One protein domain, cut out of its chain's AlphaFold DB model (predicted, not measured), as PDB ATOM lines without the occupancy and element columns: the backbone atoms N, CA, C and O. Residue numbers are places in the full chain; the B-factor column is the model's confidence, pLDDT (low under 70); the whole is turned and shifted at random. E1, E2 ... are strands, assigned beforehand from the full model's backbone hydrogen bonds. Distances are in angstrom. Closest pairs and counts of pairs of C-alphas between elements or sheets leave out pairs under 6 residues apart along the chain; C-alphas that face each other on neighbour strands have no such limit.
ATOM      1  N   GLU A  28     -39.258   0.090  29.109       91.88
ATOM      2  CA  GLU A  28     -37.856   0.475  29.014       91.88
ATOM      3  C   GLU A  28     -37.627   1.824  29.720       91.88
ATOM      4  O   GLU A  28     -38.354   2.793  29.480       91.88
ATOM      5  N   LEU A  29     -36.593   1.919  30.560       92.94
ATOM      6  CA  LEU A  29     -36.112   3.185  31.122       92.94
ATOM      7  C   LEU A  29     -34.879   3.658  30.346       92.94
ATOM      8  O   LEU A  29     -33.853   2.975  30.315       92.94
ATOM      9  N   HIS A  30     -34.965   4.863  29.785       93.44
ATOM     10  CA  HIS A  30     -33.909   5.456  28.965       93.44
ATOM     11  C   HIS A  30     -33.121   6.557  29.687       93.44
ATOM     12  O   HIS A  30     -33.607   7.249  30.584       93.44
ATOM     13  N   VAL A  31     -31.877   6.767  29.251       94.12
ATOM     14  CA  VAL A  31     -31.056   7.904  29.693       94.12
ATOM     15  C   VAL A  31     -31.536   9.179  28.997       94.12
ATOM     16  O   VAL A  31     -31.726   9.191  27.785       94.12
ATOM     17  N   GLY A  32     -31.716  10.260  29.758       92.06
ATOM     18  CA  GLY A  32     -32.310  11.520  29.300       92.06
ATOM     19  C   GLY A  32     -33.761  11.726  29.743       92.06
ATOM     20  O   GLY A  32     -34.209  12.872  29.782       92.06
ATOM     21  N   GLU A  33     -34.464  10.663  30.146       93.50
ATOM     22  CA  GLU A  33     -35.815  10.752  30.718       93.50
ATOM     23  C   GLU A  33     -35.829  11.454  32.082       93.50
ATOM     24  O   GLU A  33     -34.835  11.451  32.815       93.50
ATOM     25  N   VAL A  34     -36.977  12.030  32.448       94.31
ATOM     26  CA  VAL A  34     -37.201  12.645  33.767       94.31
ATOM     27  C   VAL A  34     -38.098  11.744  34.605       94.31
ATOM     28  O   VAL A  34     -39.200  11.386  34.177       94.31
ATOM     29  N   ILE A  35     -37.643  11.414  35.815       94.75
ATOM     30  CA  ILE A  35     -38.345  10.530  36.752       94.75
ATOM     31  C   ILE A  35     -38.654  11.231  38.078       94.75
ATOM     32  O   ILE A  35     -37.854  12.022  38.580       94.75
ATOM     33  N   ALA A  36     -39.799  10.891  38.668       94.19
ATOM     34  CA  ALA A  36     -40.116  11.136  40.068       94.19
ATOM     35  C   ALA A  36     -39.613   9.969  40.924       94.19
ATOM     36  O   ALA A  36     -39.715   8.807  40.527       94.19
ATOM     37  N   TYR A  37     -39.116  10.274  42.119       93.75
ATOM     38  CA  TYR A  37     -38.674   9.304  43.122       93.75
ATOM     39  C   TYR A  37     -38.872   9.871  44.535       93.75
ATOM     40  O   TYR A  37     -39.117  11.067  44.700       93.75
ATOM     41  N   TYR A  38     -38.770   9.025  45.562       91.69
ATOM     42  CA  TYR A  38     -38.716   9.474  46.959       91.69
ATOM     43  C   TYR A  38     -37.282   9.393  47.490       91.69
ATOM     44  O   TYR A  38     -36.600   8.383  47.324       91.69
ATOM     45  N   SER A  39     -36.821  10.471  48.122       87.44
ATOM     46  CA  SER A  39     -35.502  10.574  48.746       87.44
ATOM     47  C   SER A  39     -35.481   9.852  50.095       87.44
ATOM     48  O   SER A  39     -36.342  10.091  50.938       87.44
ATOM     49  N   THR A  40     -34.457   9.025  50.323       83.56
ATOM     50  CA  THR A  40     -34.270   8.182  51.524       83.56
ATOM     51  C   THR A  40     -34.132   8.946  52.846       83.56
ATOM     52  O   THR A  40     -34.175   8.340  53.911       83.56
ATOM     53  N   VAL A  41     -33.979  10.274  52.791       86.12
ATOM     54  CA  VAL A  41     -33.948  11.175  53.956       86.12
ATOM     55  C   VAL A  41     -35.330  11.314  54.618       86.12
ATOM     56  O   VAL A  41     -35.420  11.710  55.778       86.12
ATOM     57  N   PHE A  42     -36.406  10.984  53.899       87.81
ATOM     58  CA  PHE A  42     -37.787  11.066  54.375       87.81
ATOM     59  C   PHE A  42     -38.448   9.683  54.396       87.81
ATOM     60  O   PHE A  42     -38.048   8.771  53.673       87.81
ATOM     61  N   VAL A  43     -39.494   9.533  55.212       82.19
ATOM     62  CA  VAL A  43     -40.314   8.314  55.234       82.19
ATOM     63  C   VAL A  43     -41.072   8.183  53.910       82.19
ATOM     64  O   VAL A  43     -41.572   9.172  53.369       82.19
ATOM     65  N   THR A  44     -41.172   6.961  53.383       73.62
ATOM     66  CA  THR A  44     -41.912   6.651  52.152       73.62
ATOM     67  C   THR A  44     -43.329   7.227  52.201       73.62
ATOM     68  O   THR A  44     -44.104   6.888  53.091       73.62
ATOM     69  N   GLY A  45     -43.668   8.080  51.232       75.44
ATOM     70  CA  GLY A  45     -44.972   8.747  51.150       75.44
ATOM     71  C   GLY A  45     -45.038  10.152  51.762       75.44
ATOM     72  O   GLY A  45     -46.020  10.842  51.507       75.44
ATOM     73  N   ASP A  46     -44.015  10.627  52.487       85.62
ATOM     74  CA  ASP A  46     -43.922  12.049  52.864       85.62
ATOM     75  C   ASP A  46     -43.817  12.909  51.584       85.62
ATOM     76  O   ASP A  46     -42.856  12.741  50.820       85.62
ATOM     77  N   PRO A  47     -44.748  13.854  51.328       85.81
ATOM     78  CA  PRO A  47     -44.691  14.732  50.159       85.81
ATOM     79  C   PRO A  47     -43.378  15.519  50.032       85.81
ATOM     80  O   PRO A  47     -42.958  15.827  48.918       85.81
ATOM     81  N   ARG A  48     -42.698  15.806  51.152       88.44
ATOM     82  CA  ARG A  48     -41.391  16.492  51.199       88.44
ATOM     83  C   ARG A  48     -40.248  15.624  50.670       88.44
ATOM     84  O   ARG A  48     -39.205  16.156  50.291       88.44
ATOM     85  N   GLY A  49     -40.441  14.305  50.651       89.25
ATOM     86  CA  GLY A  49     -39.495  13.334  50.118       89.25
ATOM     87  C   GLY A  49     -39.532  13.198  48.598       89.25
ATOM     88  O   GLY A  49     -38.549  12.720  48.033       89.25
ATOM     89  N   ARG A  50     -40.615  13.614  47.922       92.50
ATOM     90  CA  ARG A  50     -40.716  13.537  46.455       92.50
ATOM     91  C   ARG A  50     -39.688  14.464  45.804       92.50
ATOM     92  O   ARG A  50     -39.662  15.667  46.058       92.50
ATOM     93  N   ARG A  51     -38.877  13.900  44.914       92.69
ATOM     94  CA  ARG A  51     -37.953  14.609  44.025       92.69
ATOM     95  C   ARG A  51     -38.241  14.247  42.578       92.69
ATOM     96  O   ARG A  51     -38.834  13.207  42.300       92.69
ATOM     97  N   GLU A  52     -37.787  15.103  41.673       94.19
ATOM     98  CA  GLU A  52     -37.854  14.895  40.229       94.19
ATOM     99  C   GLU A  52     -36.486  15.231  39.636       94.19
ATOM    100  O   GLU A  52     -35.874  16.228  40.022       94.19
ATOM    101  N   SER A  53     -35.956  14.375  38.762       93.81
ATOM    102  CA  SER A  53     -34.638  14.590  38.155       93.81
ATOM    103  C   SER A  53     -34.458  13.786  36.868       93.81
ATOM    104  O   SER A  53     -35.164  12.803  36.631       93.81
ATOM    105  N   LYS A  54     -33.502  14.206  36.037       93.81
ATOM    106  CA  LYS A  54     -33.145  13.530  34.791       93.81
ATOM    107  C   LYS A  54     -32.213  12.345  35.038       93.81
ATOM    108  O   LYS A  54     -31.268  12.444  35.823       93.81
ATOM    109  N   VAL A  55     -32.436  11.247  34.323       94.31
ATOM    110  CA  VAL A  55     -31.534  10.089  34.275       94.31
ATOM    111  C   VAL A  55     -30.295  10.452  33.456       94.31
ATOM    112  O   VAL A  55     -30.382  10.652  32.246       94.31
ATOM    113  N   MET A  56     -29.128  10.523  34.101       93.44
ATOM    114  CA  MET A  56     -27.867  10.929  33.457       93.44
ATOM    115  C   MET A  56     -26.977   9.747  33.071       93.44
ATOM    116  O   MET A  56     -26.188   9.841  32.125       93.44
ATOM    117  N   ARG A  57     -27.095   8.625  33.788       93.25
ATOM    118  CA  ARG A  57     -26.397   7.374  33.476       93.25
ATOM    119  C   ARG A  57     -27.196   6.168  33.956       93.25
ATOM    120  O   ARG A  57     -27.618   6.140  35.110       93.25
ATOM    121  N   ILE A  58     -27.278   5.154  33.103       94.81
ATOM    122  CA  ILE A  58     -27.645   3.781  33.462       94.81
ATOM    123  C   ILE A  58     -26.390   2.915  33.289       94.81
ATOM    124  O   ILE A  58     -25.680   3.022  32.282       94.81
ATOM    125  N   ARG A  59     -26.052   2.109  34.300       91.88
ATOM    126  CA  ARG A  59     -24.908   1.185  34.260       91.88
ATOM    127  C   ARG A  59     -25.188   0.023  33.299       91.88
ATOM    128  O   ARG A  59     -26.295  -0.491  33.253       91.88
ATOM    129  N   SER A  60     -24.159  -0.418  32.575       89.88
ATOM    130  CA  SER A  60     -24.187  -1.665  31.790       89.88
ATOM    131  C   SER A  60     -24.271  -2.907  32.678       89.88
ATOM    132  O   SER A  60     -24.866  -3.911  32.309       89.88
ATOM    133  N   ASP A  61     -23.706  -2.815  33.878       89.00
ATOM    134  CA  ASP A  61     -23.974  -3.717  34.988       89.00
ATOM    135  C   ASP A  61     -25.318  -3.338  35.638       89.00
ATOM    136  O   ASP A  61     -25.378  -2.504  36.545       89.00
ATOM    137  N   VAL A  62     -26.387  -3.946  35.114       76.81
ATOM    138  CA  VAL A  62     -27.778  -3.866  35.609       76.81
ATOM    139  C   VAL A  62     -27.980  -4.718  36.879       76.81
ATOM    140  O   VAL A  62     -28.978  -4.571  37.585       76.81
ATOM    141  N   GLY A  63     -27.021  -5.594  37.206       81.38
ATOM    142  CA  GLY A  63     -27.023  -6.382  38.439       81.38
ATOM    143  C   GLY A  63     -26.757  -5.538  39.687       81.38
ATOM    144  O   GLY A  63     -27.316  -5.843  40.740       81.38
ATOM    145  N   HIS A  64     -25.959  -4.473  39.550       90.06
ATOM    146  CA  HIS A  64     -25.568  -3.550  40.618       90.06
ATOM    147  C   HIS A  64     -26.745  -3.002  41.440       90.06
ATOM    148  O   HIS A  64     -27.752  -2.563  40.883       90.06
ATOM    149  N   ASP A  65     -26.562  -2.894  42.762       89.62
ATOM    150  CA  ASP A  65     -27.577  -2.376  43.693       89.62
ATOM    151  C   ASP A  65     -28.067  -0.966  43.347       89.62
ATOM    152  O   ASP A  65     -29.227  -0.640  43.588       89.62
ATOM    153  N   TYR A  66     -27.195  -0.145  42.754       91.44
ATOM    154  CA  TYR A  66     -27.477   1.222  42.303       91.44
ATOM    155  C   TYR A  66     -27.172   1.353  40.801       91.44
ATOM    156  O   TYR A  66     -26.049   1.730  40.445       91.44
ATOM    157  N   PRO A  67     -28.101   0.986  39.898       92.38
ATOM    158  CA  PRO A  67     -27.848   0.989  38.456       92.38
ATOM    159  C   PRO A  67     -28.028   2.374  37.808       92.38
ATOM    160  O   PRO A  67     -27.523   2.600  36.708       92.38
ATOM    161  N   ILE A  68     -28.727   3.303  38.475       93.88
ATOM    162  CA  ILE A  68     -29.152   4.606  37.936       93.88
ATOM    163  C   ILE A  68     -28.481   5.761  38.699       93.88
ATOM    164  O   ILE A  68     -28.503   5.799  39.933       93.88
ATOM    165  N   HIS A  69     -27.956   6.739  37.955       92.88
ATOM    166  CA  HIS A  69     -27.447   8.014  38.477       92.88
ATOM    167  C   HIS A  69     -28.207   9.201  37.867       92.88
ATOM    168  O   HIS A  69     -28.440   9.234  36.650       92.88
ATOM    169  N   LEU A  70     -28.547  10.189  38.697       93.06
ATOM    170  CA  LEU A  70     -29.393  11.326  38.325       93.06
ATOM    171  C   LEU A  70     -28.635  12.662  38.217       93.06
ATOM    172  O   LEU A  70     -27.515  12.815  38.702       93.06
ATOM    173  N   GLU A  71     -29.274  13.650  37.589       91.25
ATOM    174  CA  GLU A  71     -28.794  15.037  37.453       91.25
ATOM    175  C   GLU A  71     -28.679  15.750  38.812       91.25
ATOM    176  O   GLU A  71     -27.774  16.558  39.017       91.25
ATOM    177  N   SER A  72     -29.525  15.369  39.775       87.44
ATOM    178  CA  SER A  72     -29.452  15.749  41.193       87.44
ATOM    179  C   SER A  72     -28.249  15.165  41.948       87.44
ATOM    180  O   SER A  72     -28.072  15.474  43.122       87.44
ATOM    181  N   GLN A  73     -27.434  14.325  41.299       87.88
ATOM    182  CA  GLN A  73     -26.360  13.508  41.883       87.88
ATOM    183  C   GLN A  73     -26.835  12.391  42.841       87.88
ATOM    184  O   GLN A  73     -26.014  11.572  43.252       87.88
ATOM    185  N   ASP A  74     -28.141  12.284  43.122       89.00
ATOM    186  CA  ASP A  74     -28.724  11.147  43.844       89.00
ATOM    187  C   ASP A  74     -28.513   9.830  43.064       89.00
ATOM    188  O   ASP A  74     -28.637   9.771  41.831       89.00
ATOM    189  N   THR A  75     -28.238   8.748  43.795       89.69
ATOM    190  CA  THR A  75     -28.208   7.373  43.278       89.69
ATOM    191  C   THR A  75     -29.509   6.654  43.612       89.69
ATOM    192  O   THR A  75     -29.994   6.701  44.742       89.69
ATOM    193  N   ILE A  76     -30.082   5.959  42.630       92.94
ATOM    194  CA  ILE A  76     -31.335   5.217  42.809       92.94
ATOM    195  C   ILE A  76     -31.025   3.726  42.881       92.94
ATOM    196  O   ILE A  76     -30.343   3.188  42.006       92.94
ATOM    197  N   SER A  77     -31.518   3.063  43.929       92.19
ATOM    198  CA  SER A  77     -31.340   1.623  44.095       92.19
ATOM    199  C   SER A  77     -32.298   0.817  43.216       92.19
ATOM    200  O   SER A  77     -33.407   1.250  42.896       92.19
ATOM    201  N   ARG A  78     -31.912  -0.418  42.893       91.88
ATOM    202  CA  ARG A  78     -32.722  -1.389  42.145       91.88
ATOM    203  C   ARG A  78     -34.068  -1.712  42.825       91.88
ATOM    204  O   ARG A  78     -35.019  -2.098  42.151       91.88
ATOM    205  N   SER A  79     -34.169  -1.510  44.141       90.81
ATOM    206  CA  SER A  79     -35.376  -1.707  44.962       90.81
ATOM    207  C   SER A  79     -36.198  -0.433  45.221       90.81
ATOM    208  O   SER A  79     -37.269  -0.511  45.841       90.81
ATOM    209  N   ALA A  80     -35.741   0.735  44.755       91.12
ATOM    210  CA  ALA A  80     -36.473   1.994  44.866       91.12
ATOM    211  C   ALA A  80     -37.748   1.991  44.006       91.12
ATOM    212  O   ALA A  80     -37.862   1.233  43.039       91.12
ATOM    213  N   MET A  81     -38.707   2.854  44.353       92.12
ATOM    214  CA  MET A  81     -39.858   3.152  43.496       92.12
ATOM    215  C   MET A  81     -39.636   4.457  42.744       92.12
ATOM    216  O   MET A  81     -39.278   5.472  43.346       92.12
ATOM    217  N   ILE A  82     -39.894   4.416  41.441       93.56
ATOM    218  CA  ILE A  82     -39.833   5.565  40.543       93.56
ATOM    219  C   ILE A  82     -41.119   5.651  39.715       93.56
ATOM    220  O   ILE A  82     -41.820   4.654  39.524       93.56
ATOM    221  N   LYS A  83     -41.419   6.845  39.212       92.69
ATOM    222  CA  LYS A  83     -42.446   7.097  38.195       92.69
ATOM    223  C   LYS A  83     -41.797   7.863  37.050       92.69
ATOM    224  O   LYS A  83     -41.172   8.894  37.289       92.69
ATOM    225  N   ARG A  84     -41.966   7.401  35.813       93.06
ATOM    226  CA  ARG A  84     -41.562   8.162  34.622       93.06
ATOM    227  C   ARG A  84     -42.495   9.371  34.462       93.06
ATOM    228  O   ARG A  84     -43.705   9.248  34.657       93.06
ATOM    229  N   ILE A  85     -41.925  10.547  34.193       92.62
ATOM    230  CA  ILE A  85     -42.665  11.809  33.995       92.62
ATOM    231  C   ILE A  85     -42.535  12.274  32.551       92.62
ATOM    232  O   ILE A  85     -43.542  12.601  31.935       92.62
ATOM    233  N   LYS A  86     -41.309  12.304  32.014       93.06
ATOM    234  CA  LYS A  86     -41.032  12.764  30.649       93.06
ATOM    235  C   LYS A  86     -40.121  11.796  29.914       93.06
ATOM    236  O   LYS A  86     -39.111  11.370  30.477       93.06
ATOM    237  N   ALA A  87     -40.469  11.514  28.663       90.19
ATOM    238  CA  ALA A  87     -39.640  10.762  27.729       90.19
ATOM    239  C   ALA A  87     -38.384  11.562  27.339       90.19
ATOM    240  O   ALA A  87     -38.263  12.748  27.662       90.19
ATOM    241  N   VAL A  88     -37.465  10.931  26.602       87.31
ATOM    242  CA  VAL A  88     -36.224  11.566  26.113       87.31
ATOM    243  C   VAL A  88     -36.522  12.815  25.265       87.31
ATOM    244  O   VAL A  88     -35.819  13.817  25.384       87.31
ATOM    245  N   ASP A  89     -37.619  12.804  24.503       86.69
ATOM    246  CA  ASP A  89     -38.096  13.937  23.689       86.69
ATOM    247  C   ASP A  89     -38.714  15.093  24.510       86.69
ATOM    248  O   ASP A  89     -39.160  16.092  23.950       86.69
ATOM    249  N   GLY A  90     -38.810  14.961  25.838       83.94
ATOM    250  CA  GLY A  90     -39.435  15.941  26.739       83.94
ATOM    251  C   GLY A  90     -40.967  15.855  26.850       83.94
ATOM    252  O   GLY A  90     -41.550  16.521  27.715       83.94
ATOM    253  N   ASN A  91     -41.603  15.014  26.026       89.12
ATOM    254  CA  ASN A  91     -43.037  14.706  26.060       89.12
ATOM    255  C   ASN A  91     -43.452  14.081  27.405       89.12
ATOM    256  O   ASN A  91     -42.747  13.216  27.926       89.12
ATOM    257  N   ASP A  92     -44.602  14.491  27.948       87.88
ATOM    258  CA  ASP A  92     -45.139  13.961  29.209       87.88
ATOM    259  C   ASP A  92     -45.696  12.536  29.052       87.88
ATOM    260  O   ASP A  92     -46.524  12.265  28.181       87.88
ATOM    261  N   ILE A  93     -45.273  11.634  29.937       84.94
ATOM    262  CA  ILE A  93     -45.652  10.218  29.946       84.94
ATOM    263  C   ILE A  93     -46.961  10.048  30.731       84.94
ATOM    264  O   ILE A  93     -47.015  10.207  31.955       84.94
ATOM    265  N   GLN A  94     -48.027   9.712  30.004       75.56
ATOM    266  CA  GLN A  94     -49.359   9.449  30.553       75.56
ATOM    267  C   GLN A  94     -49.512   7.997  31.031       75.56
ATOM    268  O   GLN A  94     -48.649   7.153  30.795       75.56
ATOM    269  N   ALA A  95     -50.604   7.695  31.738       63.16
ATOM    270  CA  ALA A  95     -50.956   6.318  32.089       63.16
ATOM    271  C   ALA A  95     -51.293   5.492  30.821       63.16
ATOM    272  O   ALA A  95     -51.851   6.068  29.883       63.16
ATOM    273  N   PRO A  96     -50.993   4.178  30.778       65.88
ATOM    274  CA  PRO A  96     -50.390   3.359  31.844       65.88
ATOM    275  C   PRO A  96     -48.889   3.626  32.088       65.88
ATOM    276  O   PRO A  96     -48.445   3.541  33.235       65.88
ATOM    277  N   GLY A  97     -48.153   4.095  31.070       63.31
ATOM    278  CA  GLY A  97     -46.704   4.380  31.098       63.31
ATOM    279  C   GLY A  97     -46.186   5.156  32.322       63.31
ATOM    280  O   GLY A  97     -45.087   4.947  32.833       63.31
ATOM    281  N   GLY A  98     -47.005   6.062  32.849       70.62
ATOM    282  CA  GLY A  98     -46.693   6.900  34.005       70.62
ATOM    283  C   GLY A  98     -46.891   6.242  35.382       70.62
ATOM    284  O   GLY A  98     -47.002   6.977  36.366       70.62
ATOM    285  N   GLY A  99     -47.011   4.919  35.504       85.12
ATOM    286  CA  GLY A  99     -47.181   4.239  36.798       85.12
ATOM    287  C   GLY A  99     -45.975   4.368  37.749       85.12
ATOM    288  O   GLY A  99     -44.822   4.369  37.314       85.12
ATOM    289  N   TRP A 100     -46.230   4.439  39.064       89.56
ATOM    290  CA  TRP A 100     -45.195   4.257  40.097       89.56
ATOM    291  C   TRP A 100     -44.860   2.766  40.226       89.56
ATOM    292  O   TRP A 100     -45.723   1.987  40.624       89.56
ATOM    293  N   ARG A 101     -43.614   2.363  39.955       91.06
ATOM    294  CA  ARG A 101     -43.175   0.957  40.076       91.06
ATOM    295  C   ARG A 101     -41.724   0.832  40.531       91.06
ATOM    296  O   ARG A 101     -41.025   1.829  40.714       91.06
ATOM    297  N   LYS A 102     -41.278  -0.402  40.765       92.06
ATOM    298  CA  LYS A 102     -39.919  -0.713  41.226       92.06
ATOM    299  C   LYS A 102     -38.907  -0.649  40.082       92.06
ATOM    300  O   LYS A 102     -39.202  -1.113  38.984       92.06
ATOM    301  N   VAL A 103     -37.694  -0.163  40.352       92.62
ATOM    302  CA  VAL A 103     -36.623  -0.069  39.338       92.62
ATOM    303  C   VAL A 103     -36.326  -1.418  38.667       92.62
ATOM    304  O   VAL A 103     -36.142  -1.451  37.458       92.62
ATOM    305  N   TYR A 104     -36.366  -2.535  39.402       90.81
ATOM    306  CA  TYR A 104     -36.155  -3.875  38.832       90.81
ATOM    307  C   TYR A 104     -37.243  -4.373  37.860       90.81
ATOM    308  O   TYR A 104     -37.051  -5.436  37.277       90.81
ATOM    309  N   THR A 105     -38.374  -3.670  37.716       91.12
ATOM    310  CA  THR A 105     -39.451  -4.040  36.768       91.12
ATOM    311  C   THR A 105     -39.324  -3.358  35.405       91.12
ATOM    312  O   THR A 105     -40.068  -3.699  34.494       91.12
ATOM    313  N   PHE A 106     -38.384  -2.418  35.257       90.69
ATOM    314  CA  PHE A 106     -38.050  -1.812  33.970       90.69
ATOM    315  C   PHE A 106     -36.903  -2.565  33.294       90.69
ATOM    316  O   PHE A 106     -35.965  -3.005  33.967       90.69
ATOM    317  N   GLU A 107     -36.905  -2.603  31.964       92.38
ATOM    318  CA  GLU A 107     -35.682  -2.866  31.210       92.38
ATOM    319  C   GLU A 107     -34.802  -1.605  31.232       92.38
ATOM    320  O   GLU A 107     -35.199  -0.533  30.780       92.38
ATOM    321  N   LEU A 108     -33.614  -1.698  31.837       94.31
ATOM    322  CA  LEU A 108     -32.728  -0.548  32.028       94.31
ATOM    323  C   LEU A 108     -31.747  -0.431  30.859       94.31
ATOM    324  O   LEU A 108     -30.719  -1.108  30.852       94.31
ATOM    325  N   ILE A 109     -32.033   0.457  29.902       94.38
ATOM    326  CA  ILE A 109     -31.227   0.634  28.686       94.38
ATOM    327  C   ILE A 109     -29.897   1.342  29.028       94.38
ATOM    328  O   ILE A 109     -29.909   2.520  29.408       94.38
ATOM    329  N   PRO A 110     -28.725   0.677  28.924       94.25
ATOM    330  CA  PRO A 110     -27.467   1.251  29.396       94.25
ATOM    331  C   PRO A 110     -27.004   2.458  28.580       94.25
ATOM    332  O   PRO A 110     -27.020   2.450  27.352       94.25
ATOM    333  N   GLY A 111     -26.489   3.486  29.257       92.81
ATOM    334  CA  GLY A 111     -26.018   4.692  28.579       92.81
ATOM    335  C   GLY A 111     -25.481   5.766  29.520       92.81
ATOM    336  O   GLY A 111     -25.546   5.650  30.746       92.81
ATOM    337  N   LYS A 112     -24.941   6.844  28.945       93.06
ATOM    338  CA  LYS A 112     -24.442   8.009  29.687       93.06
ATOM    339  C   LYS A 112     -24.575   9.277  28.849       93.06
ATOM    340  O   LYS A 112     -23.963   9.373  27.789       93.06
ATOM    341  N   ILE A 113     -25.287  10.272  29.369       89.94
ATOM    342  CA  ILE A 113     -25.324  11.625  28.805       89.94
ATOM    343  C   ILE A 113     -24.320  12.505  29.561       89.94
ATOM    344  O   ILE A 113     -24.152  12.395  30.777       89.94
TER     345      ILE A 113
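AT A GLANCE: This is residues 28 to 113 of the 195 residues of an uncharacterized protein of Aphanomyces euteiches (UniProt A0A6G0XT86). With little regular structure, this domain is a strongly twisted sheet in which E2 bends from E1 to E3, while residues 111 to 112 after E6 fold back beside E2. The 86 printed residues hold no named helix and six strands, E1 to E6, with 29 residues: all strand. The sheet, E3 E2 E1 E4 E5, is antiparallel. The whole is compact, radius of gyration of the C-alphas 11.9 A, spanning 31 by 28 by 22 A.

IN THESE COORDINATES: E2, residues 50 to 58, spans 20.9 A and bends by 66 degrees at residue 54. E1, residues 34 to 38, begins at C-alpha (-37.201, 12.645, 33.767). E4 is residues 81 to 86, 16.1 A; E3 68 to 70; E5 100 to 102; E6 106 to 108, ending at C-alpha (-32.728, -0.548, 32.028).

HOW THE PARTS SIT: Hairpin E1 and E2 has N 35 and O 53 within hydrogen-bond range, 3.0 A; hairpin E2 and E3, N 69 and O 57, 2.9 A. E1 E2 E3 form a meander, successive antiparallel neighbours; E4, antiparallel to E1 at 152 degrees with N 36 and O 83 at 2.8 A, completes a Greek key. Hairpin E4 and E5 has N 82 and O 101 at 2.9 A. E6 pairs with no named strand.

THE WHOLE: The printed part has no cut. Links E1 to E2 and E4 to E5 are long. Residues 95 to 97 have pLDDT under 70.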